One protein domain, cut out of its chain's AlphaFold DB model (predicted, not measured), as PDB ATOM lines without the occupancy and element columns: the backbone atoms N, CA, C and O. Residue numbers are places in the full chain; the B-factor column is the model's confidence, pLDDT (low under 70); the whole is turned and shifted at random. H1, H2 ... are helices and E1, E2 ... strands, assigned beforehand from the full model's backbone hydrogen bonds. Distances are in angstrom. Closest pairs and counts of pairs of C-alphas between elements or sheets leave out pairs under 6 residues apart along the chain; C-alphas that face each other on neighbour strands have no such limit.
ATOM      1  N   ALA A  20       1.761  13.063  23.638       63.03
ATOM      2  CA  ALA A  20       1.225  11.890  24.297       63.03
ATOM      3  C   ALA A  20       0.834  12.221  25.743       63.03
ATOM      4  O   ALA A  20       1.641  12.765  26.493       63.03
ATOM      5  N   ASP A  21      -0.345  11.772  26.184       60.44
ATOM      6  CA  ASP A  21      -0.653  11.665  27.626       60.44
ATOM      7  C   ASP A  21       0.245  10.627  28.329       60.44
ATOM      8  O   ASP A  21       0.273  10.533  29.557       60.44
ATOM      9  N   VAL A  22       0.945   9.800  27.548       67.00
ATOM     10  CA  VAL A  22       1.737   8.664  28.012       67.00
ATOM     11  C   VAL A  22       3.188   8.867  27.596       67.00
ATOM     12  O   VAL A  22       3.481   9.017  26.415       67.00
ATOM     13  N   ALA A  23       4.108   8.825  28.561       77.69
ATOM     14  CA  ALA A  23       5.536   8.848  28.265       77.69
ATOM     15  C   ALA A  23       5.909   7.651  27.375       77.69
ATOM     16  O   ALA A  23       5.684   6.499  27.750       77.69
ATOM     17  N   VAL A  24       6.450   7.932  26.186       86.94
ATOM     18  CA  VAL A  24       6.844   6.894  25.221       86.94
ATOM     19  C   VAL A  24       8.197   6.285  25.574       86.94
ATOM     20  O   VAL A  24       8.409   5.086  25.418       86.94
ATOM     21  N   LEU A  25       9.110   7.114  26.076       90.88
ATOM     22  CA  LEU A  25      10.369   6.654  26.642       90.88
ATOM     23  C   LEU A  25      10.162   6.278  28.114       90.88
ATOM     24  O   LEU A  25       9.334   6.904  28.790       90.88
ATOM     25  N   PRO A  26      10.889   5.269  28.628       90.56
ATOM     26  CA  PRO A  26      10.808   4.896  30.037       90.56
ATOM     27  C   PRO A  26      11.165   6.087  30.930       90.56
ATOM     28  O   PRO A  26      11.830   7.013  30.504       90.56
ATOM     29  N   LYS A  27      10.752   6.107  32.195       91.81
ATOM     30  CA  LYS A  27      11.290   7.116  33.117       91.81
ATOM     31  C   LYS A  27      12.747   6.750  33.444       91.81
ATOM     32  O   LYS A  27      12.953   5.587  33.793       91.81
ATOM     33  N   PRO A  28      13.716   7.688  33.397       93.81
ATOM     34  CA  PRO A  28      15.091   7.394  33.791       93.81
ATOM     35  C   PRO A  28      15.159   6.791  35.197       93.81
ATOM     36  O   PRO A  28      14.581   7.334  36.147       93.81
ATOM     37  N   ALA A  29      15.852   5.664  35.321       95.62
ATOM     38  CA  ALA A  29      16.174   5.005  36.579       95.62
ATOM     39  C   ALA A  29      17.628   5.298  36.981       95.62
ATOM     40  O   ALA A  29      18.417   5.799  36.186       95.62
ATOM     41  N   ALA A  30      18.011   4.952  38.217       96.94
ATOM     42  CA  ALA A  30      19.380   5.156  38.706       96.94
ATOM     43  C   ALA A  30      20.442   4.544  37.768       96.94
ATOM     44  O   ALA A  30      21.438   5.190  37.466       96.94
ATOM     45  N   ALA A  31      20.162   3.355  37.224       96.69
ATOM     46  CA  ALA A  31      21.053   2.672  36.290       96.69
ATOM     47  C   ALA A  31      21.292   3.447  34.978       96.69
ATOM     48  O   ALA A  31      22.345   3.287  34.366       96.69
ATOM     49  N   ASP A  32      20.348   4.289  34.545       96.88
ATOM     50  CA  ASP A  32      20.516   5.114  33.344       96.88
ATOM     51  C   ASP A  32      21.464   6.294  33.608       96.88
ATOM     52  O   ASP A  32      22.256   6.656  32.742       96.88
ATOM     53  N   PHE A  33      21.457   6.850  34.826       97.56
ATOM     54  CA  PHE A  33      22.429   7.869  35.243       97.56
ATOM     55  C   PHE A  33      23.825   7.270  35.450       97.56
ATOM     56  O   PHE A  33      24.816   7.867  35.034       97.56
ATOM     57  N   ASP A  34      23.915   6.054  36.000       97.56
ATOM     58  CA  ASP A  34      25.182   5.317  36.068       97.56
ATOM     59  C   ASP A  34      25.741   5.052  34.658       97.56
ATOM     60  O   ASP A  34      26.937   5.227  34.404       97.56
ATOM     61  N   TRP A  35      24.872   4.678  33.707       97.69
ATOM     62  CA  TRP A  35      25.248   4.527  32.302       97.69
ATOM     63  C   TRP A  35      25.714   5.851  31.689       97.69
ATOM     64  O   TRP A  35      26.744   5.864  31.008       97.69
ATOM     65  N   ALA A  36      24.995   6.949  31.937       97.88
ATOM     66  CA  ALA A  36      25.312   8.267  31.395       97.88
ATOM     67  C   ALA A  36      26.662   8.783  31.911       97.88
ATOM     68  O   ALA A  36      27.489   9.223  31.113       97.88
ATOM     69  N   ALA A  37      26.942   8.627  33.208       97.75
ATOM     70  CA  ALA A  37      28.233   8.971  33.809       97.75
ATOM     71  C   ALA A  37      29.404   8.203  33.175       97.75
ATOM     72  O   ALA A  37      30.500   8.742  33.024       97.75
ATOM     73  N   ALA A  38      29.176   6.954  32.760       98.19
ATOM     74  CA  ALA A  38      30.171   6.141  32.065       98.19
ATOM     75  C   ALA A  38      30.267   6.422  30.551       98.19
ATOM     76  O   ALA A  38      31.193   5.937  29.894       98.19
ATOM     77  N   ASN A  39      29.322   7.171  29.969       97.94
ATOM     78  CA  ASN A  39      29.221   7.404  28.527       97.94
ATOM     79  C   ASN A  39      28.954   8.876  28.133       97.94
ATOM     80  O   ASN A  39      28.043   9.104  27.330       97.94
ATOM     81  N   PRO A  40      29.758   9.862  28.585       97.69
ATOM     82  CA  PRO A  40      29.553  11.268  28.232       97.69
ATOM     83  C   PRO A  40      29.397  11.510  26.726       97.69
ATOM     84  O   PRO A  40      30.129  10.947  25.904       97.69
ATOM     85  N   GLY A  41      28.403  12.320  26.358       96.81
ATOM     86  CA  GLY A  41      28.121  12.724  24.980       96.81
ATOM     87  C   GLY A  41      27.487  11.650  24.086       96.81
ATOM     88  O   GLY A  41      27.130  11.967  22.945       96.81
ATOM     89  N   LYS A  42      27.324  10.406  24.562       98.12
ATOM     90  CA  LYS A  42      26.736   9.298  23.787       98.12
ATOM     91  C   LYS A  42      25.216   9.235  23.918       98.12
ATOM     92  O   LYS A  42      24.629   9.737  24.872       98.12
ATOM     93  N   TRP A  43      24.592   8.547  22.963       97.75
ATOM     94  CA  TRP A  43      23.159   8.262  22.954       97.75
ATOM     95  C   TRP A  43      22.849   6.857  23.481       97.75
ATOM     96  O   TRP A  43      23.448   5.877  23.033       97.75
ATOM     97  N   GLN A  44      21.884   6.763  24.394       97.25
ATOM     98  CA  GLN A  44      21.207   5.530  24.787       97.25
ATOM     99  C   GLN A  44      19.910   5.433  23.990       97.25
ATOM    100  O   GLN A  44      19.021   6.266  24.154       97.25
ATOM    101  N   TYR A  45      19.806   4.437  23.112       96.19
ATOM    102  CA  TYR A  45      18.627   4.250  22.267       96.19
ATOM    103  C   TYR A  45      17.645   3.252  22.875       96.19
ATOM    104  O   TYR A  45      18.038   2.227  23.433       96.19
ATOM    105  N   PHE A  46      16.359   3.530  22.685       95.88
ATOM    106  CA  PHE A  46      15.254   2.659  23.058       95.88
ATOM    107  C   PHE A  46      14.638   2.077  21.794       95.88
ATOM    108  O   PHE A  46      14.298   2.809  20.867       95.88
ATOM    109  N   VAL A  47      14.506   0.756  21.756       95.56
ATOM    110  CA  VAL A  47      13.941  -0.001  20.633       95.56
ATOM    111  C   VAL A  47      12.605  -0.581  21.071       95.56
ATOM    112  O   VAL A  47      12.437  -0.896  22.250       95.56
ATOM    113  N   ASP A  48      11.670  -0.729  20.132       95.50
ATOM    114  CA  ASP A  48      10.419  -1.451  20.353       95.50
ATOM    115  C   ASP A  48      10.712  -2.823  21.002       95.50
ATOM    116  O   ASP A  48      11.348  -3.677  20.375       95.50
ATOM    117  N   PRO A  49      10.278  -3.059  22.256       94.69
ATOM    118  CA  PRO A  49      10.566  -4.297  22.971       94.69
ATOM    119  C   PRO A  49       9.900  -5.526  22.346       94.69
ATOM    120  O   PRO A  49      10.285  -6.648  22.679       94.69
ATOM    121  N   THR A  50       8.905  -5.337  21.476       95.56
ATOM    122  CA  THR A  50       8.198  -6.412  20.775       95.56
ATOM    123  C   THR A  50       8.674  -6.593  19.334       95.56
ATOM    124  O   THR A  50       8.185  -7.487  18.645       95.56
ATOM    125  N   ALA A  51       9.655  -5.806  18.877       95.31
ATOM    126  CA  ALA A  51      10.337  -6.059  17.614       95.31
ATOM    127  C   ALA A  51      11.256  -7.286  17.707       95.31
ATOM    128  O   ALA A  51      11.914  -7.533  18.724       95.31
ATOM    129  N   ASP A  52      11.339  -8.043  16.613       93.81
ATOM    130  CA  ASP A  52      12.313  -9.122  16.488       93.81
ATOM    131  C   ASP A  52      13.734  -8.542  16.439       93.81
ATOM    132  O   ASP A  52      14.119  -7.833  15.510       93.81
ATOM    133  N   LYS A  53      14.541  -8.879  17.446       89.88
ATOM    134  CA  LYS A  53      15.910  -8.372  17.595       89.88
ATOM    135  C   LYS A  53      16.839  -8.805  16.463       89.88
ATOM    136  O   LYS A  53      17.839  -8.132  16.239       89.88
ATOM    137  N   ALA A  54      16.546  -9.910  15.774       91.81
ATOM    138  CA  ALA A  54      17.359 -10.375  14.653       91.81
ATOM    139  C   ALA A  54      17.184  -9.502  13.399       91.81
ATOM    140  O   ALA A  54      18.066  -9.476  12.542       91.81
ATOM    141  N   THR A  55      16.060  -8.790  13.301       90.62
ATOM    142  CA  THR A  55      15.677  -7.990  12.130       90.62
ATOM    143  C   THR A  55      15.436  -6.515  12.454       90.62
ATOM    144  O   THR A  55      15.182  -5.725  11.546       90.62
ATOM    145  N   ALA A  56      15.555  -6.129  13.728       90.69
ATOM    146  CA  ALA A  56      15.365  -4.761  14.183       90.69
ATOM    147  C   ALA A  56      16.305  -3.790  13.452       90.69
ATOM    148  O   ALA A  56      17.526  -3.954  13.441       90.69
ATOM    149  N   GLY A  57      15.715  -2.752  12.866       92.69
ATOM    150  CA  GLY A  57      16.417  -1.692  12.152       92.69
ATOM    151  C   GLY A  57      16.114  -0.301  12.713       92.69
ATOM    152  O   GLY A  57      15.440  -0.167  13.737       92.69
ATOM    153  N   PRO A  58      16.563   0.764  12.022       95.00
ATOM    154  CA  PRO A  58      16.338   2.148  12.448       95.00
ATOM    155  C   PRO A  58      14.861   2.492  12.683       95.00
ATOM    156  O   PRO A  58      14.545   3.211  13.624       95.00
ATOM    157  N   ALA A  59      13.945   1.927  11.892       94.81
ATOM    158  CA  ALA A  59      12.505   2.141  12.051       94.81
ATOM    159  C   ALA A  59      11.935   1.559  13.360       94.81
ATOM    160  O   ALA A  59      10.851   1.954  13.771       94.81
ATOM    161  N   ASN A  60      12.643   0.648  14.035       95.69
ATOM    162  CA  ASN A  60      12.213   0.082  15.319       95.69
ATOM    163  C   ASN A  60      12.762   0.858  16.523       95.69
ATOM    164  O   ASN A  60      12.405   0.550  17.660       95.69
ATOM    165  N   VAL A  61      13.627   1.851  16.299       96.56
ATOM    166  CA  VAL A  61      14.106   2.746  17.356       96.56
ATOM    167  C   VAL A  61      12.985   3.718  17.699       96.56
ATOM    168  O   VAL A  61      12.554   4.486  16.847       96.56
ATOM    169  N   ILE A  62      12.535   3.688  18.949       96.25
ATOM    170  CA  ILE A  62      11.551   4.610  19.520       96.25
ATOM    171  C   ILE A  62      12.192   5.993  19.669       96.25
ATOM    172  O   ILE A  62      11.616   7.008  19.306       96.25
ATOM    173  N   GLY A  63      13.406   6.058  20.205       96.31
ATOM    174  CA  GLY A  63      14.066   7.322  20.504       96.31
ATOM    175  C   GLY A  63      15.306   7.110  21.351       96.31
ATOM    176  O   GLY A  63      15.850   6.004  21.393       96.31
ATOM    177  N   GLY A  64      15.754   8.150  22.045       96.62
ATOM    178  CA  GLY A  64      16.939   8.048  22.882       96.62
ATOM    179  C   GLY A  64      17.159   9.202  23.843       96.62
ATOM    180  O   GLY A  64      16.509  10.246  23.765       96.62
ATOM    181  N   TRP A  65      18.126   8.982  24.727       97.56
ATOM    182  CA  TRP A  65      18.679   9.976  25.640       97.56
ATOM    183  C   TRP A  65      20.134  10.238  25.332       97.56
ATOM    184  O   TRP A  65      20.889   9.298  25.085       97.56
ATOM    185  N   ARG A  66      20.532  11.504  25.395       97.81
ATOM    186  CA  ARG A  66      21.936  11.889  25.309       97.81
ATOM    187  C   ARG A  66      22.502  12.090  26.707       97.81
ATOM    188  O   ARG A  66      21.968  12.889  27.474       97.81
ATOM    189  N   ALA A  67      23.580  11.379  27.016       97.88
ATOM    190  CA  ALA A  67      24.341  11.591  28.238       97.88
ATOM    191  C   ALA A  67      25.087  12.928  28.180       97.88
ATOM    192  O   ALA A  67      25.698  13.267  27.161       97.88
ATOM    193  N   ASP A  68      25.056  13.675  29.277       97.19
ATOM    194  CA  ASP A  68      25.857  14.884  29.447       97.19
ATOM    195  C   ASP A  68      27.229  14.589  30.082       97.19
ATOM    196  O   ASP A  68      27.536  13.465  30.474       97.19
ATOM    197  N   GLU A  69      28.077  15.616  30.160       97.62
ATOM    198  CA  GLU A  69      29.431  15.507  30.723       97.62
ATOM    199  C   GLU A  69      29.452  15.287  32.247       97.62
ATOM    200  O   GLU A  69      30.468  14.873  32.801       97.62
ATOM    201  N   ALA A  70      28.348  15.563  32.943       97.06
ATOM    202  CA  ALA A  70      28.202  15.400  34.387       97.06
ATOM    203  C   ALA A  70      27.538  14.063  34.778       97.06
ATOM    204  O   ALA A  70      27.312  13.821  35.964       97.06
ATOM    205  N   GLY A  71      27.228  13.197  33.806       94.44
ATOM    206  CA  GLY A  71      26.520  11.934  34.019       94.44
ATOM    207  C   GLY A  71      25.002  12.066  34.154       94.44
ATOM    208  O   GLY A  71      24.335  11.143  34.620       94.44
ATOM    209  N   GLY A  72      24.446  13.209  33.760       96.75
ATOM    210  CA  GLY A  72      23.019  13.434  33.582       96.75
ATOM    211  C   GLY A  72      22.539  13.136  32.159       96.75
ATOM    212  O   GLY A  72      23.269  12.614  31.314       96.75
ATOM    213  N   ILE A  73      21.277  13.478  31.899       96.31
ATOM    214  CA  ILE A  73      20.640  13.383  30.580       96.31
ATOM    215  C   ILE A  73      20.386  14.810  30.088       96.31
ATOM    216  O   ILE A  73      19.570  15.523  30.674       96.31
ATOM    217  N   SER A  74      21.069  15.223  29.019       95.69
ATOM    218  CA  SER A  74      20.946  16.575  28.449       95.69
ATOM    219  C   SER A  74      19.830  16.697  27.424       95.69
ATOM    220  O   SER A  74      19.199  17.748  27.322       95.69
ATOM    221  N   GLU A  75      19.594  15.642  26.645       94.94
ATOM    222  CA  GLU A  75      18.665  15.678  25.518       94.94
ATOM    223  C   GLU A  75      17.808  14.418  25.461       94.94
ATOM    224  O   GLU A  75      18.240  13.314  25.796       94.94
ATOM    225  N   THR A  76      16.576  14.600  24.993       93.31
ATOM    226  CA  THR A  76      15.648  13.522  24.657       93.31
ATOM    227  C   THR A  76      15.231  13.672  23.205       93.31
ATOM    228  O   THR A  76      14.889  14.768  22.764       93.31
ATOM    229  N   TRP A  77      15.233  12.565  22.474       93.81
ATOM    230  CA  TRP A  77      14.842  12.516  21.072       93.81
ATOM    231  C   TRP A  77      13.829  11.398  20.846       93.81
ATOM    232  O   TRP A  77      13.983  10.296  21.373       93.81
ATOM    233  N   LEU A  78      12.804  11.684  20.046       93.69
ATOM    234  CA  LEU A  78      11.867  10.698  19.521       93.69
ATOM    235  C   LEU A  78      12.127  10.530  18.030       93.69
ATOM    236  O   LEU A  78      12.254  11.518  17.308       93.69
ATOM    237  N   ASN A  79      12.194   9.286  17.571       95.00
ATOM    238  CA  ASN A  79      12.431   8.984  16.171       95.00
ATOM    239  C   ASN A  79      11.160   9.247  15.340       95.00
ATOM    240  O   ASN A  79      10.201   8.482  15.467       95.00
ATOM    241  N   PRO A  80      11.129  10.271  14.464       91.88
ATOM    242  CA  PRO A  80       9.941  10.571  13.660       91.88
ATOM    243  C   PRO A  80       9.590   9.440  12.681       91.88
ATOM    244  O   PRO A  80       8.439   9.320  12.260       91.88
ATOM    245  N   ASP A  81      10.558   8.576  12.363       94.75
ATOM    246  CA  ASP A  81      10.396   7.431  11.471       94.75
ATOM    247  C   ASP A  81      10.062   6.131  12.214       94.75
ATOM    248  O   ASP A  81       9.997   5.069  11.592       94.75
ATOM    249  N   PHE A  82       9.791   6.191  13.523       95.94
ATOM    250  CA  PHE A  82       9.429   5.015  14.308       95.94
ATOM    251  C   PHE A  82       8.170   4.329  13.757       95.94
ATOM    252  O   PHE A  82       7.114   4.951  13.601       95.94
ATOM    253  N   VAL A  83       8.271   3.039  13.441       96.12
ATOM    254  CA  VAL A  83       7.158   2.180  13.026       96.12
ATOM    255  C   VAL A  83       6.948   1.138  14.124       96.12
ATOM    256  O   VAL A  83       7.775   0.232  14.266       96.12
ATOM    257  N   PRO A  84       5.869   1.250  14.918       95.25
ATOM    258  CA  PRO A  84       5.614   0.297  15.982       95.25
ATOM    259  C   PRO A  84       5.183  -1.050  15.404       95.25
ATOM    260  O   PRO A  84       4.458  -1.125  14.409       95.25
ATOM    261  N   THR A  85       5.561  -2.128  16.077       95.12
ATOM    262  CA  THR A  85       4.907  -3.423  15.869       95.12
ATOM    263  C   THR A  85       3.439  -3.361  16.306       95.12
ATOM    264  O   THR A  85       3.070  -2.571  17.179       95.12
ATOM    265  N   ALA A  86       2.585  -4.232  15.758       93.50
ATOM    266  CA  ALA A  86       1.173  -4.294  16.151       93.50
ATOM    267  C   ALA A  86       0.991  -4.561  17.659       93.50
ATOM    268  O   ALA A  86       0.087  -4.013  18.296       93.50
ATOM    269  N   GLN A  87       1.894  -5.348  18.260       94.12
ATOM    270  CA  GLN A  87       1.895  -5.612  19.699       94.12
ATOM    271  C   GLN A  87       2.215  -4.349  20.514       94.12
ATOM    272  O   GLN A  87       1.522  -4.079  21.498       94.12
ATOM    273  N   TYR A  88       3.196  -3.546  20.086       93.31
ATOM    274  CA  TYR A  88       3.511  -2.258  20.713       93.31
ATOM    275  C   TYR A  88       2.371  -1.249  20.553       93.31
ATOM    276  O   TYR A  88       1.934  -0.629  21.525       93.31
ATOM    277  N   ALA A  89       1.832  -1.128  19.337       92.38
ATOM    278  CA  ALA A  89       0.723  -0.232  19.024       92.38
ATOM    279  C   ALA A  89      -0.604  -0.663  19.676       92.38
ATOM    280  O   ALA A  89      -1.528   0.150  19.785       92.38
ATOM    281  N   LYS A  90      -0.697  -1.931  20.112       91.69
ATOM    282  CA  LYS A  90      -1.906  -2.609  20.619       91.69
ATOM    283  C   LYS A  90      -3.072  -2.587  19.624       91.69
ATOM    284  O   LYS A  90      -4.238  -2.680  20.018       91.69
ATOM    285  N   ARG A  91      -2.749  -2.432  18.342       90.12
ATOM    286  CA  ARG A  91      -3.667  -2.377  17.207       90.12
ATOM    287  C   ARG A  91      -2.889  -2.663  15.928       90.12
ATOM    288  O   ARG A  91      -1.702  -2.358  15.854       90.12
ATOM    289  N   GLU A  92      -3.578  -3.205  14.936       90.38
ATOM    290  CA  GLU A  92      -3.041  -3.282  13.582       90.38
ATOM    291  C   GLU A  92      -2.994  -1.877  12.972       90.38
ATOM    292  O   GLU A  92      -3.925  -1.088  13.150       90.38
ATOM    293  N   ILE A  93      -1.897  -1.574  12.280       93.75
ATOM    294  CA  ILE A  93      -1.712  -0.349  11.501       93.75
ATOM    295  C   ILE A  93      -1.525  -0.789  10.056       93.75
ATOM    296  O   ILE A  93      -0.506  -1.372   9.693       93.75
ATOM    297  N   THR A  94      -2.539  -0.532   9.243       92.94
ATOM    298  CA  THR A  94      -2.655  -1.053   7.877       92.94
ATOM    299  C   THR A  94      -2.383  -0.007   6.805       92.94
ATOM    300  O   THR A  94      -2.178  -0.353   5.644       92.94
ATOM    301  N   THR A  95      -2.349   1.275   7.178       95.81
ATOM    302  CA  THR A  95      -2.161   2.389   6.243       95.81
ATOM    303  C   THR A  95      -1.205   3.449   6.780       95.81
ATOM    304  O   THR A  95      -0.999   3.582   7.987       95.81
ATOM    305  N   GLY A  96      -0.645   4.254   5.870       96.19
ATOM    306  CA  GLY A  96       0.193   5.397   6.241       96.19
ATOM    307  C   GLY A  96      -0.555   6.438   7.083       96.19
ATOM    308  O   GLY A  96       0.019   6.988   8.018       96.19
ATOM    309  N   LEU A  97      -1.848   6.656   6.816       96.44
ATOM    310  CA  LEU A  97      -2.671   7.564   7.617       96.44
ATOM    311  C   LEU A  97      -2.864   7.052   9.046       96.44
ATOM    312  O   LEU A  97      -2.712   7.823   9.990       96.44
ATOM    313  N   GLU A  98      -3.132   5.757   9.226       95.75
ATOM    314  CA  GLU A  98      -3.211   5.152  10.562       95.75
ATOM    315  C   GLU A  98      -1.892   5.276  11.325       95.75
ATOM    316  O   GLU A  98      -1.902   5.583  12.518       95.75
ATOM    317  N   LEU A  99      -0.758   5.085  10.642       95.94
ATOM    318  CA  LEU A  99       0.561   5.250  11.249       95.94
ATOM    319  C   LEU A  99       0.782   6.689  11.714       95.94
ATOM    320  O   LEU A  99       1.275   6.897  12.818       95.94
ATOM    321  N   VAL A 100       0.413   7.684  10.906       95.38
ATOM    322  CA  VAL A 100       0.584   9.097  11.274       95.38
ATOM    323  C   VAL A 100      -0.379   9.520  12.383       95.38
ATOM    324  O   VAL A 100       0.038  10.244  13.281       95.38
ATOM    325  N   ILE A 101      -1.620   9.021  12.394       92.44
ATOM    326  CA  ILE A 101      -2.545   9.210  13.525       92.44
ATOM    327  C   ILE A 101      -1.928   8.634  14.801       92.44
ATOM    328  O   ILE A 101      -1.857   9.321  15.818       92.44
ATOM    329  N   TRP A 102      -1.410   7.403  14.737       92.75
ATOM    330  CA  TRP A 102      -0.727   6.788  15.871       92.75
ATOM    331  C   TRP A 102       0.496   7.615  16.296       92.75
ATOM    332  O   TRP A 102       0.647   7.945  17.463       92.75
ATOM    333  N   ARG A 103       1.353   8.038  15.366       93.50
ATOM    334  CA  ARG A 103       2.528   8.863  15.681       93.50
ATOM    335  C   ARG A 103       2.138  10.183  16.333       93.50
ATOM    336  O   ARG A 103       2.792  10.601  17.284       93.50
ATOM    337  N   MET A 104       1.070  10.817  15.868       90.56
ATOM    338  CA  MET A 104       0.545  12.048  16.445       90.56
ATOM    339  C   MET A 104       0.055  11.840  17.889       90.56
ATOM    340  O   MET A 104       0.433  12.620  18.761       90.56
ATOM    341  N   ASP A 105      -0.684  10.756  18.164       87.69
ATOM    342  CA  ASP A 105      -1.137  10.381  19.520       87.69
ATOM    343  C   ASP A 105       0.028  10.173  20.505       87.69
ATOM    344  O   ASP A 105      -0.139  10.337  21.715       87.69
ATOM    345  N   TYR A 106       1.200   9.785  19.994       89.81
ATOM    346  CA  TYR A 106       2.396   9.497  20.785       89.81
ATOM    347  C   TYR A 106       3.480  10.590  20.674       89.81
ATOM    348  O   TYR A 106       4.570  10.435  21.218       89.81
ATOM    349  N   GLY A 107       3.192  11.720  20.018       89.81
ATOM    350  CA  GLY A 107       4.115  12.859  19.912       89.81
ATOM    351  C   GLY A 107       5.281  12.680  18.930       89.81
ATOM    352  O   GLY A 107       6.210  13.479  18.947       89.81
ATOM    353  N   PHE A 108       5.233  11.670  18.062       92.00
ATOM    354  CA  PHE A 108       6.185  11.456  16.965       92.00
ATOM    355  C   PHE A 108       5.879  12.281  15.716       92.00
ATOM    356  O   PHE A 108       6.761  12.478  14.882       92.00
ATOM    357  N   SER A 109       4.634  12.737  15.578       92.25
ATOM    358  CA  SER A 109       4.194  13.547  14.447       92.25
ATOM    359  C   SER A 109       3.422  14.778  14.891       92.25
ATOM    360  O   SER A 109       2.746  14.770  15.923       92.25
ATOM    361  N   ASN A 110       3.524  15.836  14.089       91.00
ATOM    362  CA  ASN A 110       2.748  17.059  14.269       91.00
ATOM    363  C   ASN A 110       1.478  17.062  13.405       91.00
ATOM    364  O   ASN A 110       1.276  16.205  12.537       91.00
TER     365      ASN A 110
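AT A GLANCE: This is residues 20 to 110 of the 225 residues of the protein "SseB family protein" of Nocardia sp. WCH-YHL-001 (UniProt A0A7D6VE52). What is the overall picture? A sheet of three antiparallel strands, E1, E2 and E3, has helix H1 over one face near one end of its strands, while H2 and H3 lie off the sheet beyond the other end of the strands. The long link of residues 48 to 60 loops away between E1 and E2. What is printed? There are 91 residues, with named elements in the order H1 E1 E2 E3 H2 H3, sheet order E1 - E2 - E3, and a mixed class of helices and strands, although under half of the residues are in named elements. How large is it? It is only just compact, close to loose, with a radius of gyration of the C-alphas of 14.3 A and spans of 43 by 31 by 18 A.

HOW THE PARTS SIT: What does the first helix meet? H1, residues 30 to 38, is on the sheet of E1, residues 43 to 47, E2, residues 61 to 67, and E3, residues 73 to 78, at a height over the sheet of 9.6 A. It lies over E2, slantwise to the strands at 50 degrees to E2 on the local plane; the closest C-alphas of H1 and E2 are those of Ala 36 and Ala 67, 4.7 A apart. How do the strands pair? They form a meander, each strand the antiparallel neighbour of the one before, and two hairpins. E1 and E2 run at 158 degrees, with N 44 and O 65 at 2.8 A, within hydrogen-bond range; E2 and E3 run at 165 degrees, with N 64 and O 77 at 2.9 A, also within range. Where are the last helices? H2, residues 86 to 89, and H3, residues 96 to 105, are not on the sheet, and both are apart from H1. They are close but not clearly touching, the closest C-alphas being those of Ala 89 and Trp 102, 7.8 A apart. What do the helix backbones show? In H1 and H3 every O i to N i+4 pair is within hydrogen-bond range; H2, with four residues, is too short for such a pair.

IN THESE COORDINATES: Where do the elements begin and end? H1 runs 12.7 A from C-alpha 30 at (19.380, 5.156, 38.706), and H3 runs 14.2 A to C-alpha 105 at (-1.137, 10.381, 19.520). How long are the strands? E1 spans 12.6 A, E2 17.4 A and E3 14.4 A.

THE WHOLE: How far does it reach? The two C-alphas farthest apart, those of Ala 70 and Thr 94, are 43.9 A apart. Which links are long? The link E1 to E2, 13 residues, is long; the printed part has no cut. Where is confidence low? Residues 20 to 22 are under 70, while the mean pLDDT of the printed part is 93.4.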